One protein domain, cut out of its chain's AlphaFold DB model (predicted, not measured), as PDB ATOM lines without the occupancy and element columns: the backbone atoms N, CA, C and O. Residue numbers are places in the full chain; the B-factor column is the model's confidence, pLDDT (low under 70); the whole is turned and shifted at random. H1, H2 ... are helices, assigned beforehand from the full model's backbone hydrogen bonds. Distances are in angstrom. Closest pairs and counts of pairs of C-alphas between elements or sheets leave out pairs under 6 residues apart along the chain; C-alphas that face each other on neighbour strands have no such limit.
ATOM      1  N   SER A  28      11.796  21.816  29.734       62.44
ATOM      2  CA  SER A  28      11.742  20.387  30.092       62.44
ATOM      3  C   SER A  28      12.860  19.554  29.450       62.44
ATOM      4  O   SER A  28      13.126  18.426  29.856       62.44
ATOM      5  N   ASP A  29      13.522  20.116  28.449       69.38
ATOM      6  CA  ASP A  29      14.431  19.431  27.541       69.38
ATOM      7  C   ASP A  29      15.761  19.106  28.199       69.38
ATOM      8  O   ASP A  29      16.268  17.992  28.074       69.38
ATOM      9  N   VAL A  30      16.293  20.063  28.960       73.88
ATOM     10  CA  VAL A  30      17.528  19.885  29.728       73.88
ATOM     11  C   VAL A  30      17.315  18.834  30.814       73.88
ATOM     12  O   VAL A  30      18.183  17.995  31.032       73.88
ATOM     13  N   PHE A  31      16.139  18.833  31.451       77.19
ATOM     14  CA  PHE A  31      15.789  17.843  32.467       77.19
ATOM     15  C   PHE A  31      15.708  16.426  31.886       77.19
ATOM     16  O   PHE A  31      16.266  15.498  32.463       77.19
ATOM     17  N   ILE A  32      15.068  16.249  30.726       77.19
ATOM     18  CA  ILE A  32      14.949  14.935  30.073       77.19
ATOM     19  C   ILE A  32      16.302  14.452  29.533       77.19
ATOM     20  O   ILE A  32      16.619  13.267  29.634       77.19
ATOM     21  N   LEU A  33      17.136  15.353  29.007       80.06
ATOM     22  CA  LEU A  33      18.492  15.014  28.571       80.06
ATOM     23  C   LEU A  33      19.355  14.586  29.770       80.06
ATOM     24  O   LEU A  33      20.035  13.564  29.704       80.06
ATOM     25  N   LEU A  34      19.254  15.296  30.899       84.62
ATOM     26  CA  LEU A  34      19.910  14.921  32.154       84.62
ATOM     27  C   LEU A  34      19.406  13.564  32.663       84.62
ATOM     28  O   LEU A  34      20.218  12.715  33.024       84.62
ATOM     29  N   LEU A  35      18.094  13.317  32.617       86.38
ATOM     30  CA  LEU A  35      17.503  12.018  32.947       86.38
ATOM     31  C   LEU A  35      18.086  10.900  32.070       86.38
ATOM     32  O   LEU A  35      18.457   9.850  32.589       86.38
ATOM     33  N   CYS A  36      18.220  11.128  30.761       86.12
ATOM     34  CA  CYS A  36      18.824  10.164  29.841       86.12
ATOM     35  C   CYS A  36      20.291   9.880  30.200       86.12
ATOM     36  O   CYS A  36      20.699   8.722  30.214       86.12
ATOM     37  N   ILE A  37      21.076  10.911  30.535       87.19
ATOM     38  CA  ILE A  37      22.470  10.749  30.982       87.19
ATOM     39  C   ILE A  37      22.528   9.918  32.270       87.19
ATOM     40  O   ILE A  37      23.339   8.998  32.368       87.19
ATOM     41  N   VAL A  38      21.653  10.201  33.239       89.19
ATOM     42  CA  VAL A  38      21.581   9.458  34.506       89.19
ATOM     43  C   VAL A  38      21.203   7.995  34.266       89.19
ATOM     44  O   VAL A  38      21.849   7.110  34.820       89.19
ATOM     45  N   LEU A  39      20.222   7.714  33.404       89.12
ATOM     46  CA  LEU A  39      19.838   6.343  33.048       89.12
ATOM     47  C   LEU A  39      20.998   5.566  32.415       89.12
ATOM     48  O   LEU A  39      21.238   4.415  32.783       89.12
ATOM     49  N   VAL A  40      21.749   6.198  31.508       89.12
ATOM     50  CA  VAL A  40      22.941   5.590  30.900       89.12
ATOM     51  C   VAL A  40      24.031   5.361  31.946       89.12
ATOM     52  O   VAL A  40      24.622   4.285  31.976       89.12
ATOM     53  N   ALA A  41      24.268   6.318  32.845       89.50
ATOM     54  CA  ALA A  41      25.249   6.167  33.916       89.50
ATOM     55  C   ALA A  41      24.900   4.990  34.840       89.50
ATOM     56  O   ALA A  41      25.751   4.135  35.092       89.50
ATOM     57  N   ILE A  42      23.641   4.884  35.279       91.19
ATOM     58  CA  ILE A  42      23.171   3.763  36.106       91.19
ATOM     59  C   ILE A  42      23.329   2.443  35.340       91.19
ATOM     60  O   ILE A  42      23.867   1.478  35.882       91.19
ATOM     61  N   SER A  43      22.941   2.406  34.064       89.75
ATOM     62  CA  SER A  43      23.104   1.230  33.206       89.75
ATOM     63  C   SER A  43      24.566   0.757  33.130       89.75
ATOM     64  O   SER A  43      24.849  -0.417  33.370       89.75
ATOM     65  N   VAL A  44      25.513   1.675  32.907       88.19
ATOM     66  CA  VAL A  44      26.953   1.368  32.864       88.19
ATOM     67  C   VAL A  44      27.460   0.863  34.218       88.19
ATOM     68  O   VAL A  44      28.201  -0.121  34.263       88.19
ATOM     69  N   THR A  45      27.039   1.471  35.332       88.50
ATOM     70  CA  THR A  45      27.441   1.000  36.671       88.50
ATOM     71  C   THR A  45      26.930  -0.412  36.965       88.50
ATOM     72  O   THR A  45      27.690  -1.242  37.461       88.50
ATOM     73  N   LEU A  46      25.687  -0.734  36.589       87.56
ATOM     74  CA  LEU A  46      25.127  -2.082  36.728       87.56
ATOM     75  C   LEU A  46      25.858  -3.095  35.839       87.56
ATOM     76  O   LEU A  46      26.135  -4.211  36.279       87.56
ATOM     77  N   ALA A  47      26.225  -2.710  34.614       85.50
ATOM     78  CA  ALA A  47      27.039  -3.549  33.737       85.50
ATOM     79  C   ALA A  47      28.424  -3.845  34.345       85.50
ATOM     80  O   ALA A  47      28.909  -4.972  34.253       85.50
ATOM     81  N   PHE A  48      29.034  -2.873  35.029       85.06
ATOM     82  CA  PHE A  48      30.296  -3.074  35.744       85.06
ATOM     83  C   PHE A  48      30.135  -3.996  36.965       85.06
ATOM     84  O   PHE A  48      30.932  -4.911  37.159       85.06
ATOM     85  N   ILE A  49      29.063  -3.828  37.747       85.75
ATOM     86  CA  ILE A  49      28.742  -4.705  38.888       85.75
ATOM     87  C   ILE A  49      28.506  -6.149  38.426       85.75
ATOM     88  O   ILE A  49      28.931  -7.089  39.104       85.75
ATOM     89  N   TYR A  50      27.888  -6.349  37.258       84.62
ATOM     90  CA  TYR A  50      27.731  -7.676  36.661       84.62
ATOM     91  C   TYR A  50      29.079  -8.372  36.417       84.62
ATOM     92  O   TYR A  50      29.190  -9.566  36.684       84.62
ATOM     93  N   HIS A  51      30.123  -7.655  35.986       79.50
ATOM     94  CA  HIS A  51      31.446  -8.264  35.795       79.50
ATOM     95  C   HIS A  51      32.036  -8.846  37.091       79.50
ATOM     96  O   HIS A  51      32.807  -9.802  37.025       79.50
ATOM     97  N   ILE A  52      31.643  -8.313  38.252       84.69
ATOM     98  CA  ILE A  52      32.095  -8.772  39.573       84.69
ATOM     99  C   ILE A  52      31.198  -9.901  40.101       84.69
ATOM    100  O   ILE A  52      31.688 -10.907  40.605       84.69
ATOM    101  N   THR A  53      29.879  -9.745  39.982       81.12
ATOM    102  CA  THR A  53      28.885 -10.634  40.614       81.12
ATOM    103  C   THR A  53      28.434 -11.800  39.734       81.12
ATOM    104  O   THR A  53      27.903 -12.774  40.261       81.12
ATOM    105  N   LYS A  54      28.614 -11.711  38.406       80.00
ATOM    106  CA  LYS A  54      28.132 -12.673  37.393       80.00
ATOM    107  C   LYS A  54      26.640 -13.030  37.512       80.00
ATOM    108  O   LYS A  54      26.221 -14.087  37.059       80.00
ATOM    109  N   ASN A  55      25.832 -12.155  38.111       82.25
ATOM    110  CA  ASN A  55      24.400 -12.377  38.290       82.25
ATOM    111  C   ASN A  55      23.615 -11.942  37.040       82.25
ATOM    112  O   ASN A  55      23.630 -10.765  36.666       82.25
ATOM    113  N   ASP A  56      22.878 -12.872  36.435       80.00
ATOM    114  CA  ASP A  56      22.101 -12.631  35.215       80.00
ATOM    115  C   ASP A  56      21.001 -11.572  35.387       80.00
ATOM    116  O   ASP A  56      20.734 -10.805  34.460       80.00
ATOM    117  N   TRP A  57      20.419 -11.439  36.585       83.94
ATOM    118  CA  TRP A  57      19.417 -10.404  36.869       83.94
ATOM    119  C   TRP A  57      19.997  -8.990  36.781       83.94
ATOM    120  O   TRP A  57      19.343  -8.071  36.282       83.94
ATOM    121  N   ILE A  58      21.252  -8.817  37.206       84.00
ATOM    122  CA  ILE A  58      21.952  -7.530  37.138       84.00
ATOM    123  C   ILE A  58      22.245  -7.182  35.675       84.00
ATOM    124  O   ILE A  58      22.013  -6.047  35.254       84.00
ATOM    125  N   LYS A  59      22.654  -8.167  34.867       81.56
ATOM    126  CA  LYS A  59      22.851  -7.993  33.421       81.56
ATOM    127  C   LYS A  59      21.561  -7.608  32.698       81.56
ATOM    128  O   LYS A  59      21.572  -6.708  31.865       81.56
ATOM    129  N   LEU A  60      20.449  -8.270  33.009       85.44
ATOM    130  CA  LEU A  60      19.159  -7.943  32.402       85.44
ATOM    131  C   LEU A  60      18.734  -6.520  32.776       85.44
ATOM    132  O   LEU A  60      18.354  -5.746  31.899       85.44
ATOM    133  N   SER A  61      18.869  -6.146  34.052       86.50
ATOM    134  CA  SER A  61      18.523  -4.799  34.518       86.50
ATOM    135  C   SER A  61      19.333  -3.698  33.818       86.50
ATOM    136  O   SER A  61      18.760  -2.678  33.436       86.50
ATOM    137  N   SER A  62      20.631  -3.917  33.563       87.44
ATOM    138  CA  SER A  62      21.482  -2.930  32.887       87.44
ATOM    139  C   SER A  62      21.073  -2.721  31.429       87.44
ATOM    140  O   SER A  62      20.934  -1.575  30.995       87.44
ATOM    141  N   ILE A  63      20.804  -3.807  30.694       85.56
ATOM    142  CA  ILE A  63      20.377  -3.761  29.285       85.56
ATOM    143  C   ILE A  63      18.984  -3.132  29.156       85.56
ATOM    144  O   ILE A  63      18.760  -2.321  28.259       85.56
ATOM    145  N   VAL A  64      18.054  -3.453  30.063       88.25
ATOM    146  CA  VAL A  64      16.713  -2.843  30.077       88.25
ATOM    147  C   VAL A  64      16.798  -1.342  30.347       88.25
ATOM    148  O   VAL A  64      16.151  -0.570  29.640       88.25
ATOM    149  N   LEU A  65      17.629  -0.903  31.301       89.62
ATOM    150  CA  LEU A  65      17.865   0.527  31.522       89.62
ATOM    151  C   LEU A  65      18.461   1.212  30.285       89.62
ATOM    152  O   LEU A  65      18.049   2.323  29.952       89.62
ATOM    153  N   LEU A  66      19.405   0.559  29.597       88.25
ATOM    154  CA  LEU A  66      20.008   1.098  28.376       88.25
ATOM    155  C   LEU A  66      18.961   1.272  27.272       88.25
ATOM    156  O   LEU A  66      18.905   2.314  26.619       88.25
ATOM    157  N   LEU A  67      18.098   0.271  27.084       89.06
ATOM    158  CA  LEU A  67      17.007   0.329  26.114       89.06
ATOM    159  C   LEU A  67      16.031   1.461  26.451       89.06
ATOM    160  O   LEU A  67      15.613   2.206  25.565       89.06
ATOM    161  N   LEU A  68      15.707   1.625  27.734       89.19
ATOM    162  CA  LEU A  68      14.845   2.700  28.213       89.19
ATOM    163  C   LEU A  68      15.475   4.070  27.922       89.19
ATOM    164  O   LEU A  68      14.791   4.949  27.400       89.19
ATOM    165  N   ALA A  69      16.785   4.231  28.132       87.94
ATOM    166  CA  ALA A  69      17.506   5.444  27.750       87.94
ATOM    167  C   ALA A  69      17.399   5.727  26.239       87.94
ATOM    168  O   ALA A  69      17.026   6.832  25.844       87.94
ATOM    169  N   TYR A  70      17.611   4.724  25.383       86.44
ATOM    170  CA  TYR A  70      17.435   4.880  23.936       86.44
ATOM    171  C   TYR A  70      16.012   5.281  23.527       86.44
ATOM    172  O   TYR A  70      15.854   6.030  22.567       86.44
ATOM    173  N   ILE A  71      14.986   4.809  24.240       86.25
ATOM    174  CA  ILE A  71      13.576   5.137  23.980       86.25
ATOM    175  C   ILE A  71      13.223   6.547  24.479       86.25
ATOM    176  O   ILE A  71      12.411   7.230  23.853       86.25
ATOM    177  N   THR A  72      13.842   7.026  25.563       84.31
ATOM    178  CA  THR A  72      13.537   8.363  26.108       84.31
ATOM    179  C   THR A  72      13.807   9.490  25.110       84.31
ATOM    180  O   THR A  72      13.012  10.426  25.037       84.31
ATOM    181  N   LEU A  73      14.853   9.386  24.282       78.75
ATOM    182  CA  LEU A  73      15.189  10.388  23.261       78.75
ATOM    183  C   LEU A  73      14.076  10.584  22.201       78.75
ATOM    184  O   LEU A  73      13.611  11.714  22.027       78.75
ATOM    185  N   PRO A  74      13.592   9.545  21.493       80.62
ATOM    186  CA  PRO A  74      12.478   9.685  20.561       80.62
ATOM    187  C   PRO A  74      11.142   9.961  21.265       80.62
ATOM    188  O   PRO A  74      10.346  10.737  20.737       80.62
ATOM    189  N   VAL A  75      10.899   9.414  22.465       81.44
ATOM    190  CA  VAL A  75       9.681   9.720  23.241       81.44
ATOM    191  C   VAL A  75       9.630  11.195  23.642       81.44
ATOM    192  O   VAL A  75       8.563  11.796  23.567       81.44
ATOM    193  N   MET A  76      10.761  11.818  23.981       76.31
ATOM    194  CA  MET A  76      10.844  13.264  24.221       76.31
ATOM    195  C   MET A  76      10.387  14.055  22.994       76.31
ATOM    196  O   MET A  76       9.561  14.964  23.104       76.31
ATOM    197  N   ASN A  77      10.906  13.699  21.818       73.62
ATOM    198  CA  ASN A  77      10.532  14.359  20.571       73.62
ATOM    199  C   ASN A  77       9.036  14.169  20.276       73.62
ATOM    200  O   ASN A  77       8.347  15.134  19.950       73.62
ATOM    201  N   ALA A  78       8.499  12.966  20.489       78.56
ATOM    202  CA  ALA A  78       7.074  12.681  20.341       78.56
ATOM    203  C   ALA A  78       6.201  13.443  21.359       78.56
ATOM    204  O   ALA A  78       5.163  13.994  20.993       78.56
ATOM    205  N   TYR A  79       6.626  13.543  22.621       78.44
ATOM    206  CA  TYR A  79       5.912  14.277  23.670       78.44
ATOM    207  C   TYR A  79       5.860  15.782  23.384       78.44
ATOM    208  O   TYR A  79       4.819  16.421  23.555       78.44
ATOM    209  N   LYS A  80       6.952  16.370  22.884       70.88
ATOM    210  CA  LYS A  80       6.950  17.764  22.411       70.88
ATOM    211  C   LYS A  80       5.983  17.971  21.266       70.88
ATOM    212  O   LYS A  80       5.239  18.951  21.270       70.88
ATOM    213  N   ILE A  81       5.984  17.039  20.314       71.69
ATOM    214  CA  ILE A  81       5.066  17.076  19.181       71.69
ATOM    215  C   ILE A  81       3.616  17.047  19.695       71.69
ATOM    216  O   ILE A  81       2.777  17.856  19.303       71.69
ATOM    217  N   TYR A  82       3.328  16.178  20.658       75.19
ATOM    218  CA  TYR A  82       1.992  16.042  21.224       75.19
ATOM    219  C   TYR A  82       1.543  17.262  22.053       75.19
ATOM    220  O   TYR A  82       0.437  17.778  21.860       75.19
ATOM    221  N   SER A  83       2.396  17.756  22.955       71.38
ATOM    222  CA  SER A  83       2.106  18.921  23.811       71.38
ATOM    223  C   SER A  83       1.875  20.194  22.995       71.38
ATOM    224  O   SER A  83       1.009  21.002  23.327       71.38
ATOM    225  N   HIS A  84       2.569  20.336  21.864       68.75
ATOM    226  CA  HIS A  84       2.460  21.487  20.976       68.75
ATOM    227  C   HIS A  84       1.541  21.260  19.767       68.75
ATOM    228  O   HIS A  84       1.607  22.030  18.809       68.75
ATOM    229  N   ARG A  85       0.631  20.274  19.805       71.19
ATOM    230  CA  ARG A  85      -0.240  19.891  18.671       71.19
ATOM    231  C   ARG A  85      -0.934  21.060  17.954       71.19
ATOM    232  O   ARG A  85      -1.010  21.077  16.729       71.19
ATOM    233  N   ALA A  86      -1.389  22.072  18.697       68.56
ATOM    234  CA  ALA A  86      -2.024  23.260  18.123       68.56
ATOM    235  C   ALA A  86      -1.021  24.162  17.377       68.56
ATOM    236  O   ALA A  86      -1.326  24.660  16.293       68.56
ATOM    237  N   LYS A  87       0.195  24.325  17.919       65.25
ATOM    238  CA  LYS A  87       1.290  25.022  17.230       65.25
ATOM    239  C   LYS A  87       1.788  24.228  16.028       65.25
ATOM    240  O   LYS A  87       2.133  24.837  15.036       65.25
ATOM    241  N   ILE A  88       1.765  22.899  16.069       66.81
ATOM    242  CA  ILE A  88       2.199  22.059  14.945       66.81
ATOM    243  C   ILE A  88       1.215  22.128  13.792       66.81
ATOM    244  O   ILE A  88       1.639  22.300  12.659       66.81
ATOM    245  N   LYS A  89      -0.095  22.098  14.061       68.00
ATOM    246  CA  LYS A  89      -1.098  22.321  13.012       68.00
ATOM    247  C   LYS A  89      -0.886  23.674  12.315       68.00
ATOM    248  O   LYS A  89      -0.970  23.758  11.094       68.00
ATOM    249  N   ARG A  90      -0.531  24.712  13.083       65.19
ATOM    250  CA  ARG A  90      -0.139  26.030  12.558       65.19
ATOM    251  C   ARG A  90       1.201  25.994  11.814       65.19
ATOM    252  O   ARG A  90       1.290  26.556  10.729       65.19
ATOM    253  N   SER A  91       2.185  25.268  12.328       68.75
ATOM    254  CA  SER A  91       3.502  25.097  11.719       68.75
ATOM    255  C   SER A  91       3.446  24.276  10.432       68.75
ATOM    256  O   SER A  91       4.274  24.483   9.565       68.75
ATOM    257  N   PHE A  92       2.464  23.392  10.243       72.81
ATOM    258  CA  PHE A  92       2.216  22.743   8.950       72.81
ATOM    259  C   PHE A  92       1.580  23.701   7.940       72.81
ATOM    260  O   PHE A  92       1.856  23.600   6.751       72.81
ATOM    261  N   SER A  93       0.761  24.653   8.401       77.62
ATOM    262  CA  SER A  93       0.191  25.682   7.522       77.62
ATOM    263  C   SER A  93       1.187  26.792   7.164       77.62
ATOM    264  O   SER A  93       1.138  27.322   6.060       77.62
ATOM    265  N   LEU A  94       2.094  27.146   8.083       79.81
ATOM    266  CA  LEU A  94       3.064  28.240   7.943       79.81
ATOM    267  C   LEU A  94       4.461  27.839   8.473       79.81
ATOM    268  O   LEU A  94       4.989  28.500   9.373       79.81
ATOM    269  N   LYS A 134      37.801  29.270   9.941       95.62
ATOM    270  CA  LYS A 134      37.634  28.185   8.954       95.62
ATOM    271  C   LYS A 134      38.584  27.021   9.228       95.62
ATOM    272  O   LYS A 134      38.188  25.857   9.098       95.62
ATOM    273  N   HIS A 135      39.823  27.322   9.613       95.50
ATOM    274  CA  HIS A 135      40.802  26.307   9.972       95.50
ATOM    275  C   HIS A 135      40.359  25.514  11.207       95.50
ATOM    276  O   HIS A 135      40.306  24.284  11.144       95.50
ATOM    277  N   GLU A 136      39.951  26.192  12.283       93.69
ATOM    278  CA  GLU A 136      39.474  25.529  13.503       93.69
ATOM    279  C   GLU A 136      38.205  24.707  13.244       93.69
ATOM    280  O   GLU A 136      38.128  23.554  13.667       93.69
ATOM    281  N   ARG A 137      37.250  25.231  12.460       95.12
ATOM    282  CA  ARG A 137      36.052  24.489  12.021       95.12
ATOM    283  C   ARG A 137      36.423  23.187  11.314       95.12
ATOM    284  O   ARG A 137      35.894  22.130  11.646       95.12
ATOM    285  N   THR A 138      37.359  23.252  10.367       94.69
ATOM    286  CA  THR A 138      37.832  22.079   9.609       94.69
ATOM    287  C   THR A 138      38.578  21.091  10.507       94.69
ATOM    288  O   THR A 138      38.433  19.876  10.373       94.69
ATOM    289  N   CYS A 139      39.390  21.591  11.439       93.62
ATOM    290  CA  CYS A 139      40.097  20.768  12.414       93.62
ATOM    291  C   CYS A 139      39.108  20.019  13.318       93.62
ATOM    292  O   CYS A 139      39.243  18.813  13.535       93.62
ATOM    293  N   LEU A 140      38.069  20.710  13.786       92.19
ATOM    294  CA  LEU A 140      37.019  20.145  14.622       92.19
ATOM    295  C   LEU A 140      36.181  19.094  13.875       92.19
ATOM    296  O   LEU A 140      35.923  18.027  14.424       92.19
ATOM    297  N   GLU A 141      35.836  19.334  12.610       91.81
ATOM    298  CA  GLU A 141      35.157  18.354  11.751       91.81
ATOM    299  C   GLU A 141      36.002  17.092  11.521       91.81
ATOM    300  O   GLU A 141      35.496  15.970  11.624       91.81
ATOM    301  N   LYS A 142      37.312  17.244  11.281       92.00
ATOM    302  CA  LYS A 142      38.236  16.104  11.171       92.00
ATOM    303  C   LYS A 142      38.301  15.313  12.476       92.00
ATOM    304  O   LYS A 142      38.235  14.088  12.439       92.00
ATOM    305  N   ARG A 143      38.379  15.989  13.629       90.25
ATOM    306  CA  ARG A 143      38.342  15.339  14.954       90.25
ATOM    307  C   ARG A 143      37.028  14.584  15.174       90.25
ATOM    308  O   ARG A 143      37.067  13.435  15.604       90.25
ATOM    309  N   MET A 144      35.889  15.186  14.826       89.50
ATOM    310  CA  MET A 144      34.573  14.542  14.905       89.50
ATOM    311  C   MET A 144      34.517  13.284  14.030       89.50
ATOM    312  O   MET A 144      34.118  12.221  14.502       89.50
ATOM    313  N   THR A 145      34.994  13.382  12.787       88.56
ATOM    314  CA  THR A 145      35.041  12.258  11.838       88.56
ATOM    315  C   THR A 145      35.952  11.134  12.337       88.56
ATOM    316  O   THR A 145      35.619   9.967  12.175       88.56
ATOM    317  N   LEU A 146      37.079  11.451  12.982       87.62
ATOM    318  CA  LEU A 146      37.963  10.440  13.574       87.62
ATOM    319  C   LEU A 146      37.331   9.726  14.777       87.62
ATOM    320  O   LEU A 146      37.555   8.533  14.954       87.62
ATOM    321  N   MET A 147      36.565  10.438  15.608       84.00
ATOM    322  CA  MET A 147      35.969   9.870  16.824       84.00
ATOM    323  C   MET A 147      34.696   9.068  16.554       84.00
ATOM    324  O   MET A 147      34.491   8.021  17.162       84.00
ATOM    325  N   ILE A 148      33.821   9.572  15.684       82.25
ATOM    326  CA  ILE A 148      32.475   9.023  15.470       82.25
ATOM    327  C   ILE A 148      32.376   8.339  14.100       82.25
ATOM    328  O   ILE A 148      31.556   7.447  13.909       82.25
ATOM    329  N   GLY A 149      33.224   8.688  13.132       82.69
ATOM    330  CA  GLY A 149      33.097   8.175  11.770       82.69
ATOM    331  C   GLY A 149      31.742   8.547  11.150       82.69
ATOM    332  O   GLY A 149      31.167   9.569  11.515       82.69
ATOM    333  N   PRO A 150      31.194   7.720  10.239       75.75
ATOM    334  CA  PRO A 150      29.899   7.967   9.598       75.75
ATOM    335  C   PRO A 150      28.692   7.623  10.490       75.75
ATOM    336  O   PRO A 150      27.559   7.609  10.007       75.75
ATOM    337  N   ILE A 151      28.919   7.269  11.763       71.19
ATOM    338  CA  ILE A 151      27.874   6.854  12.715       71.19
ATOM    339  C   ILE A 151      26.838   7.963  12.922       71.19
ATOM    340  O   ILE A 151      25.648   7.692  13.079       71.19
ATOM    341  N   ASP A 152      27.274   9.214  12.854       67.81
ATOM    342  CA  ASP A 152      26.418  10.389  12.948       67.81
ATOM    343  C   ASP A 152      25.273  10.418  11.917       67.81
ATOM    344  O   ASP A 152      24.183  10.896  12.231       67.81
ATOM    345  N   LYS A 153      25.471   9.843  10.726       74.75
ATOM    346  CA  LYS A 153      24.452   9.781   9.662       74.75
ATOM    347  C   LYS A 153      23.356   8.749   9.915       74.75
ATOM    348  O   LYS A 153      22.255   8.895   9.392       74.75
ATOM    349  N   PHE A 154      23.636   7.708  10.698       69.94
ATOM    350  CA  PHE A 154      22.685   6.620  10.964       69.94
ATOM    351  C   PHE A 154      21.740   6.914  12.139       69.94
ATOM    352  O   PHE A 154      20.796   6.157  12.388       69.94
ATOM    353  N   GLY A 155      21.963   8.019  12.860       75.00
ATOM    354  CA  GLY A 155      21.156   8.404  14.016       75.00
ATOM    355  C   GLY A 155      21.233   7.371  15.142       75.00
ATOM    356  O   GLY A 155      22.197   6.630  15.247       75.00
ATOM    357  N   ILE A 156      20.216   7.291  16.001       81.06
ATOM    358  CA  ILE A 156      20.222   6.395  17.177       81.06
ATOM    359  C   ILE A 156      19.920   4.918  16.861       81.06
ATOM    360  O   ILE A 156      20.102   4.058  17.721       81.06
ATOM    361  N   LEU A 157      19.444   4.608  15.647       82.75
ATOM    362  CA  LEU A 157      18.851   3.307  15.308       82.75
ATOM    363  C   LEU A 157      19.801   2.109  15.481       82.75
ATOM    364  O   LEU A 157      19.374   1.127  16.095       82.75
ATOM    365  N   PRO A 158      21.069   2.149  15.022       84.38
ATOM    366  CA  PRO A 158      21.984   1.024  15.218       84.38
ATOM    367  C   PRO A 158      22.196   0.675  16.697       84.38
ATOM    368  O   PRO A 158      22.255  -0.503  17.047       84.38
ATOM    369  N   GLY A 159      22.231   1.681  17.576       84.38
ATOM    370  CA  GLY A 159      22.323   1.488  19.022       84.38
ATOM    371  C   GLY A 159      21.104   0.773  19.615       84.38
ATOM    372  O   GLY A 159      21.254  -0.138  20.433       84.38
ATOM    373  N   VAL A 160      19.896   1.107  19.144       86.25
ATOM    374  CA  VAL A 160      18.656   0.417  19.544       86.25
ATOM    375  C   VAL A 160      18.683  -1.045  19.107       86.25
ATOM    376  O   VAL A 160      18.421  -1.936  19.915       86.25
ATOM    377  N   VAL A 161      19.049  -1.305  17.848       86.62
ATOM    378  CA  VAL A 161      19.129  -2.665  17.295       86.62
ATOM    379  C   VAL A 161      20.154  -3.506  18.054       86.62
ATOM    380  O   VAL A 161      19.854  -4.641  18.421       86.62
ATOM    381  N   ALA A 162      21.332  -2.949  18.354       86.06
ATOM    382  CA  ALA A 162      22.347  -3.628  19.153       86.06
ATOM    383  C   ALA A 162      21.824  -3.968  20.557       86.06
ATOM    384  O   ALA A 162      21.988  -5.096  21.018       86.06
ATOM    385  N   THR A 163      21.122  -3.035  21.205       85.69
ATOM    386  CA  THR A 163      20.542  -3.252  22.540       85.69
ATOM    387  C   THR A 163      19.475  -4.355  22.522       85.69
ATOM    388  O   THR A 163      19.511  -5.264  23.351       85.69
ATOM    389  N   ILE A 164      18.580  -4.360  21.529       85.94
ATOM    390  CA  ILE A 164      17.579  -5.427  21.350       85.94
ATOM    391  C   ILE A 164      18.262  -6.776  21.082       85.94
ATOM    392  O   ILE A 164      17.897  -7.786  21.684       85.94
ATOM    393  N   ALA A 165      19.293  -6.805  20.235       84.50
ATOM    394  CA  ALA A 165      20.050  -8.021  19.951       84.50
ATOM    395  C   ALA A 165      20.738  -8.579  21.208       84.50
ATOM    396  O   ALA A 165      20.752  -9.798  21.401       84.50
ATOM    397  N   THR A 166      21.256  -7.711  22.089       83.38
ATOM    398  CA  THR A 166      21.798  -8.143  23.387       83.38
ATOM    399  C   THR A 166      20.738  -8.690  24.333       83.38
ATOM    400  O   THR A 166      21.040  -9.611  25.088       83.38
ATOM    401  N   LEU A 167      19.506  -8.177  24.265       82.50
ATOM    402  CA  LEU A 167      18.390  -8.614  25.103       82.50
ATOM    403  C   LEU A 167      17.852  -9.992  24.681       82.50
ATOM    404  O   LEU A 167      17.577 -10.833  25.529       82.50
ATOM    405  N   ILE A 168      17.734 -10.245  23.373       79.56
ATOM    406  CA  ILE A 168      17.207 -11.515  22.836       79.56
ATOM    407  C   ILE A 168      18.191 -12.671  23.062       79.56
ATOM    408  O   ILE A 168      17.786 -13.817  23.232       79.56
ATOM    409  N   LYS A 169      19.498 -12.390  23.066       70.44
ATOM    410  CA  LYS A 169      20.552 -13.411  23.146       70.44
ATOM    411  C   LYS A 169      21.153 -13.569  24.545       70.44
ATOM    412  O   LYS A 169      22.314 -13.945  24.646       70.44
ATOM    413  N   ILE A 170      20.415 -13.310  25.623       59.31
ATOM    414  CA  ILE A 170      20.850 -13.628  26.997       59.31
ATOM    415  C   ILE A 170      20.680 -15.153  27.187       59.31
ATOM    416  O   ILE A 170      19.609 -15.582  27.605       59.31
ATOM    417  N   PRO A 171      21.631 -15.989  26.704       54.81
ATOM    418  CA  PRO A 171      22.894 -16.264  27.412       54.81
ATOM    419  C   PRO A 171      24.154 -16.378  26.507       54.81
ATOM    420  O   PRO A 171      25.184 -16.905  26.916       54.81
ATOM    421  N   GLY A 172      24.106 -15.896  25.265       56.94
ATOM    422  CA  GLY A 172      25.186 -16.002  24.281       56.94
ATOM    423  C   GLY A 172      26.357 -15.037  24.509       56.94
ATOM    424  O   GLY A 172      26.173 -13.863  24.835       56.94
ATOM    425  N   ALA A 173      27.574 -15.530  24.259       53.84
ATOM    426  CA  ALA A 173      28.871 -14.855  24.402       53.84
ATOM    427  C   ALA A 173      29.142 -13.730  23.374       53.84
ATOM    428  O   ALA A 173      30.264 -13.549  22.903       53.84
ATOM    429  N   TYR A 174      28.132 -12.948  22.997       61.78
ATOM    430  CA  TYR A 174      28.291 -11.833  22.062       61.78
ATOM    431  C   TYR A 174      28.719 -10.552  22.792       61.78
ATOM    432  O   TYR A 174      28.058  -9.518  22.707       61.78
ATOM    433  N   ASN A 175      29.855 -10.618  23.496       70.94
ATOM    434  CA  ASN A 175      30.428  -9.487  24.244       70.94
ATOM    435  C   ASN A 175      30.647  -8.248  23.358       70.94
ATOM    436  O   ASN A 175      30.510  -7.120  23.827       70.94
ATOM    437  N   TRP A 176      30.930  -8.449  22.068       79.38
ATOM    438  CA  TRP A 176      31.129  -7.360  21.115       79.38
ATOM    439  C   TRP A 176      29.834  -6.604  20.779       79.38
ATOM    440  O   TRP A 176      29.880  -5.394  20.590       79.38
ATOM    441  N   VAL A 177      28.669  -7.267  20.766       83.06
ATOM    442  CA  VAL A 177      27.375  -6.601  20.503       83.06
ATOM    443  C   VAL A 177      26.999  -5.704  21.680       83.06
ATOM    444  O   VAL A 177      26.555  -4.574  21.482       83.06
ATOM    445  N   THR A 178      27.258  -6.165  22.907       80.94
ATOM    446  CA  THR A 178      27.111  -5.353  24.122       80.94
ATOM    447  C   THR A 178      28.040  -4.146  24.092       80.94
ATOM    448  O   THR A 178      27.594  -3.031  24.344       80.94
ATOM    449  N   ALA A 179      29.305  -4.336  23.703       83.25
ATOM    450  CA  ALA A 179      30.244  -3.228  23.544       83.25
ATOM    451  C   ALA A 179      29.756  -2.195  22.512       83.25
ATOM    452  O   ALA A 179      29.859  -0.997  22.762       83.25
ATOM    453  N   ILE A 180      29.155  -2.637  21.400       85.69
ATOM    454  CA  ILE A 180      28.550  -1.735  20.411       85.69
ATOM    455  C   ILE A 180      27.366  -0.970  21.013       85.69
ATOM    456  O   ILE A 180      27.306   0.243  20.854       85.69
ATOM    457  N   ALA A 181      26.451  -1.630  21.731       86.31
ATOM    458  CA  ALA A 181      25.270  -0.977  22.304       86.31
ATOM    459  C   ALA A 181      25.636   0.182  23.256       86.31
ATOM    460  O   ALA A 181      25.070   1.275  23.150       86.31
ATOM    461  N   TYR A 182      26.619  -0.040  24.138       86.38
ATOM    462  CA  TYR A 182      27.125   0.977  25.067       86.38
ATOM    463  C   TYR A 182      28.052   2.001  24.395       86.38
ATOM    464  O   TYR A 182      27.993   3.188  24.711       86.38
ATOM    465  N   GLY A 183      28.892   1.582  23.446       86.94
ATOM    466  CA  GLY A 183      29.763   2.498  22.707       86.94
ATOM    467  C   GLY A 183      28.963   3.495  21.870       86.94
ATOM    468  O   GLY A 183      29.265   4.687  21.852       86.94
ATOM    469  N   TYR A 184      27.887   3.030  21.238       88.50
ATOM    470  CA  TYR A 184      27.073   3.835  20.335       88.50
ATOM    471  C   TYR A 184      26.326   4.971  21.047       88.50
ATOM    472  O   TYR A 184      26.286   6.095  20.538       88.50
ATOM    473  N   ILE A 185      25.785   4.726  22.249       85.94
ATOM    474  CA  ILE A 185      25.120   5.789  23.020       85.94
ATOM    475  C   ILE A 185      26.135   6.854  23.451       85.94
ATOM    476  O   ILE A 185      25.850   8.046  23.358       85.94
ATOM    477  N   GLY A 186      27.348   6.440  23.839       84.88
ATOM    478  CA  GLY A 186      28.436   7.357  24.180       84.88
ATOM    479  C   GLY A 186      28.837   8.238  22.997       84.88
ATOM    480  O   GLY A 186      28.886   9.461  23.123       84.88
ATOM    481  N   LEU A 187      29.037   7.634  21.822       87.06
ATOM    482  CA  LEU A 187      29.341   8.365  20.587       87.06
ATOM    483  C   LEU A 187      28.223   9.334  20.186       87.06
ATOM    484  O   LEU A 187      28.511  10.422  19.693       87.06
ATOM    485  N   THR A 188      26.962   8.981  20.444       83.69
ATOM    486  CA  THR A 188      25.808   9.854  20.177       83.69
ATOM    487  C   THR A 188      25.843  11.122  21.036       83.69
ATOM    488  O   THR A 188      25.587  12.214  20.537       83.69
ATOM    489  N   PHE A 189      26.192  11.025  22.321       82.94
ATOM    490  CA  PHE A 189      26.337  12.222  23.161       82.94
ATOM    491  C   PHE A 189      27.494  13.111  22.703       82.94
ATOM    492  O   PHE A 189      27.361  14.335  22.665       82.94
ATOM    493  N   ILE A 190      28.615  12.495  22.322       84.88
ATOM    494  CA  ILE A 190      29.785  13.213  21.813       84.88
ATOM    495  C   ILE A 190      29.436  13.936  20.503       84.88
ATOM    496  O   ILE A 190      29.789  15.105  20.342       84.88
ATOM    497  N   SER A 191      28.698  13.295  19.591       84.31
ATOM    498  CA  SER A 191      28.340  13.894  18.299       84.31
ATOM    499  C   SER A 191      27.488  15.149  18.465       84.31
ATOM    500  O   SER A 191      27.810  16.177  17.870       84.31
ATOM    501  N   ILE A 192      26.472  15.120  19.334       82.75
ATOM    502  CA  ILE A 192      25.598  16.275  19.609       82.75
ATOM    503  C   ILE A 192      26.417  17.509  20.015       82.75
ATOM    504  O   ILE A 192      26.150  18.616  19.540       82.75
ATOM    505  N   PHE A 193      27.439  17.323  20.853       83.62
ATOM    506  CA  PHE A 193      28.320  18.407  21.284       83.62
ATOM    507  C   PHE A 193      29.121  19.007  20.118       83.62
ATOM    508  O   PHE A 193      29.128  20.227  19.936       83.62
ATOM    509  N   PHE A 194      29.758  18.165  19.299       86.75
ATOM    510  CA  PHE A 194      30.532  18.628  18.144       86.75
ATOM    511  C   PHE A 194      29.655  19.338  17.109       86.75
ATOM    512  O   PHE A 194      30.017  20.423  16.654       86.75
ATOM    513  N   TYR A 195      28.474  18.796  16.796       86.19
ATOM    514  CA  TYR A 195      27.532  19.415  15.862       86.19
ATOM    515  C   TYR A 195      27.129  20.824  16.288       86.19
ATOM    516  O   TYR A 195      27.101  21.740  15.464       86.19
ATOM    517  N   GLN A 196      26.862  21.026  17.579       85.50
ATOM    518  CA  GLN A 196      26.508  22.344  18.089       85.50
ATOM    519  C   GLN A 196      27.639  23.365  17.893       85.50
ATOM    520  O   GLN A 196      27.359  24.532  17.619       85.50
ATOM    521  N   LEU A 197      28.901  22.946  18.017       87.38
ATOM    522  CA  LEU A 197      30.054  23.813  17.778       87.38
ATOM    523  C   LEU A 197      30.261  24.102  16.286       87.38
ATOM    524  O   LEU A 197      30.462  25.261  15.929       87.38
ATOM    525  N   ILE A 198      30.156  23.092  15.413       90.94
ATOM    526  CA  ILE A 198      30.298  23.264  13.953       90.94
ATOM    527  C   ILE A 198      29.274  24.270  13.426       90.94
ATOM    528  O   ILE A 198      29.650  25.221  12.747       90.94
ATOM    529  N   MET A 199      28.000  24.117  13.800       89.00
ATOM    530  CA  MET A 199      26.931  25.024  13.359       89.00
ATOM    531  C   MET A 199      27.196  26.480  13.767       89.00
ATOM    532  O   MET A 199      26.890  27.407  13.018       89.00
ATOM    533  N   ARG A 200      27.797  26.703  14.944       89.06
ATOM    534  CA  ARG A 200      28.189  28.053  15.373       89.06
ATOM    535  C   ARG A 200      29.334  28.598  14.539       89.06
ATOM    536  O   ARG A 200      29.276  29.760  14.148       89.06
ATOM    537  N   TYR A 201      30.354  27.789  14.261       92.75
ATOM    538  CA  TYR A 201      31.449  28.214  13.397       92.75
ATOM    539  C   TYR A 201      30.950  28.607  12.007       92.75
ATOM    540  O   TYR A 201      31.304  29.685  11.537       92.75
ATOM    541  N   ASP A 202      30.076  27.802  11.399       93.62
ATOM    542  CA  ASP A 202      29.504  28.085  10.078       93.62
ATOM    543  C   ASP A 202      28.737  29.422  10.067       93.62
ATOM    544  O   ASP A 202      28.911  30.234   9.156       93.62
ATOM    545  N   ARG A 203      27.977  29.730  11.128       90.69
ATOM    546  CA  ARG A 203      27.303  31.032  11.263       90.69
ATOM    547  C   ARG A 203      28.275  32.203  11.439       90.69
ATOM    548  O   ARG A 203      28.093  33.237  10.801       90.69
ATOM    549  N   MET A 204      29.311  32.067  12.270       92.75
ATOM    550  CA  MET A 204      30.310  33.135  12.468       92.75
ATOM    551  C   MET A 204      31.118  33.409  11.193       92.75
ATOM    552  O   MET A 204      31.464  34.559  10.912       92.75
ATOM    553  N   ILE A 205      31.391  32.361  10.409       93.75
ATOM    554  CA  ILE A 205      32.003  32.462   9.081       93.75
ATOM    555  C   ILE A 205      31.096  33.277   8.157       93.75
ATOM    556  O   ILE A 205      31.552  34.289   7.627       93.75
ATOM    557  N   ALA A 206      29.816  32.910   8.044       93.44
ATOM    558  CA  ALA A 206      28.853  33.608   7.190       93.44
ATOM    559  C   ALA A 206      28.674  35.087   7.581       93.44
ATOM    560  O   ALA A 206      28.655  35.969   6.724       93.44
ATOM    561  N   LEU A 207      28.612  35.391   8.883       92.81
ATOM    562  CA  LEU A 207      28.522  36.768   9.375       92.81
ATOM    563  C   LEU A 207      29.760  37.601   9.001       92.81
ATOM    564  O   LEU A 207      29.658  38.789   8.690       92.81
ATOM    565  N   THR A 208      30.937  36.978   9.037       92.06
ATOM    566  CA  THR A 208      32.199  37.639   8.690       92.06
ATOM    567  C   THR A 208      32.346  37.824   7.179       92.06
ATOM    568  O   THR A 208      32.852  38.860   6.747       92.06
ATOM    569  N   GLU A 209      31.871  36.870   6.371       93.69
ATOM    570  CA  GLU A 209      31.778  36.994   4.906       93.69
ATOM    571  C   GLU A 209      30.888  38.171   4.518       93.69
ATOM    572  O   GLU A 209      31.336  39.047   3.779       93.69
ATOM    573  N   LEU A 210      29.709  38.285   5.130       92.06
ATOM    574  CA  LEU A 210      28.819  39.425   4.925       92.06
ATOM    575  C   LEU A 210      29.495  40.761   5.285       92.06
ATOM    576  O   LEU A 210      29.380  41.747   4.556       92.06
ATOM    577  N   ALA A 211      30.240  40.815   6.394       91.81
ATOM    578  CA  ALA A 211      30.968  42.022   6.789       91.81
ATOM    579  C   ALA A 211      32.058  42.420   5.773       91.81
ATOM    580  O   ALA A 211      32.291  43.613   5.549       91.81
ATOM    581  N   LEU A 212      32.732  41.437   5.168       92.00
ATOM    582  CA  LEU A 212      33.723  41.652   4.111       92.00
ATOM    583  C   LEU A 212      33.074  42.144   2.813       92.00
ATOM    584  O   LEU A 212      33.605  43.070   2.197       92.00
ATOM    585  N   GLU A 213      31.938  41.567   2.422       92.00
ATOM    586  CA  GLU A 213      31.172  41.960   1.234       92.00
ATOM    587  C   GLU A 213      30.719  43.418   1.325       92.00
ATOM    588  O   GLU A 213      31.106  44.222   0.473       92.00
ATOM    589  N   ILE A 214      30.048  43.796   2.420       90.62
ATOM    590  CA  ILE A 214      29.600  45.177   2.681       90.62
ATOM    591  C   ILE A 214      30.769  46.162   2.584       90.62
ATOM    592  O   ILE A 214      30.657  47.250   2.018       90.62
ATOM    593  N   LYS A 215      31.929  45.785   3.130       87.81
ATOM    594  CA  LYS A 215      33.120  46.634   3.098       87.81
ATOM    595  C   LYS A 215      33.726  46.747   1.698       87.81
ATOM    596  O   LYS A 215      34.266  47.795   1.349       87.81
ATOM    597  N   SER A 216      33.669  45.675   0.912       85.56
ATOM    598  CA  SER A 216      34.149  45.669  -0.470       85.56
ATOM    599  C   SER A 216      33.282  46.541  -1.379       85.56
ATOM    600  O   SER A 216      33.818  47.230  -2.241       85.56
ATOM    601  N   GLU A 217      31.969  46.565  -1.149       85.38
ATOM    602  CA  GLU A 217      31.022  47.424  -1.861       85.38
ATOM    603  C   GLU A 217      31.211  48.894  -1.481       85.38
ATOM    604  O   GLU A 217      31.319  49.740  -2.361       85.38
ATOM    605  N   ALA A 218      31.374  49.189  -0.188       77.25
ATOM    606  CA  ALA A 218      31.652  50.543   0.293       77.25
ATOM    607  C   ALA A 218      32.989  51.120  -0.211       77.25
ATOM    608  O   ALA A 218      33.158  52.331  -0.221       77.25
ATOM    609  N   SER A 219      33.943  50.273  -0.615       70.69
ATOM    610  CA  SER A 219      35.220  50.699  -1.202       70.69
ATOM    611  C   SER A 219      35.147  50.957  -2.714       70.69
ATOM    612  O   SER A 219      36.137  51.420  -3.280       70.69
ATOM    613  N   LYS A 220      34.043  50.591  -3.379       63.22
ATOM    614  CA  LYS A 220      33.823  50.806  -4.822       63.22
ATOM    615  C   LYS A 220      33.063  52.105  -5.128       63.22
ATOM    616  O   LYS A 220      32.957  52.453  -6.301       63.22
TER     617      LYS A 220
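What this domain is: This is residues 28 to 94 and 134 to 220 of the 221 residues of an uncharacterized protein of Rahnella sp. Lac-M11 (UniProt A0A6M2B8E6). Two helical hairpins, H1 with H2 and H6 with H7, pack together near their turns as a loose four-helix, up-and-down bundle, and from there spread apart like a V. The long helix H7 makes one arm, with H4 side by side with it and residues 206 to 220 sticking out at its end; the far end of H2 and H3 make the other arm, where residues 81 to 87 and 89 to 94 stick out. The printed part has 154 residues with seven named helices, H1 to H7 in order along the chain, and no named strand; its class is all helix. The whole is loose, with a radius of gyration of the C-alphas of 21.2 A, and flat, spanning 77 by 42 by 23 A.

Where its parts are: H1, residues 28 to 53, begins with C-alpha 28 at (11.742, 20.387, 30.092) and is 37.0 A long. H2, residues 56 to 83, is 39.1 A long, with a kink of 36 degrees near residue 74. H3 is residues 85 to 93. After the cut come H4, residues 134 to 148, with C-alpha 134 at (37.634, 28.185, 8.954) and a length of 20.9 A, H5, residues 151 to 154, and H6, residues 157 to 168. H7, residues 175 to 218, is 64.6 A long, has a kink of 26 degrees near residue 187, and ends with C-alpha 218 at (31.652, 50.543, 0.293).

How they stand to each other: H1 and H2 touch as a hairpin, opposite ways at a shallow tilt of 10 degrees; their closest C-alphas, of Ser 43 and Ser 62, are 4.5 A apart. H2 touches H6 with residues 60 to 70 alone, closest at the C-alphas of Leu 67 and Thr 163, 6.2 A apart. H6 and H7 form the other hairpin, at a shallow tilt of 8 degrees, and H7 touches H6 with residues 177 to 185 alone; the closest C-alphas, of Ala 162 and Ala 181, are 5.0 A apart. H1 and H7 are close but not clearly touching, the closest C-alphas, of Val 44 and Tyr 182, being 7.8 A apart. H7 touches H4 with residues 187 to 205 alone, opposite ways at a shallow tilt of 12 degrees; the closest C-alphas, of Ile 148 and Leu 187, are 6.0 A apart. H5 is near H7, and H3 is near H2; H3 and H7 are apart. In H3, H4 and H6 every O i to N i+4 pair is within hydrogen-bond range; H1 has 21 of 22, H2 22 of 24 and H7 39 of 40, and H5 is too short for such a pair.

The domain as a whole: The two C-alphas farthest apart, of Asn 55 and Lys 220, are 77.1 A from each other. Residues 95 to 133 are not printed, and C-alphas 94 and 134 are 34.6 A apart across this cut. Of the links that are printed whole, H6 to H7 is short and the others are tight. The mean pLDDT of the printed part is 82.5; 17 residues are under 70, among them 86 to 91 and 170 to 174.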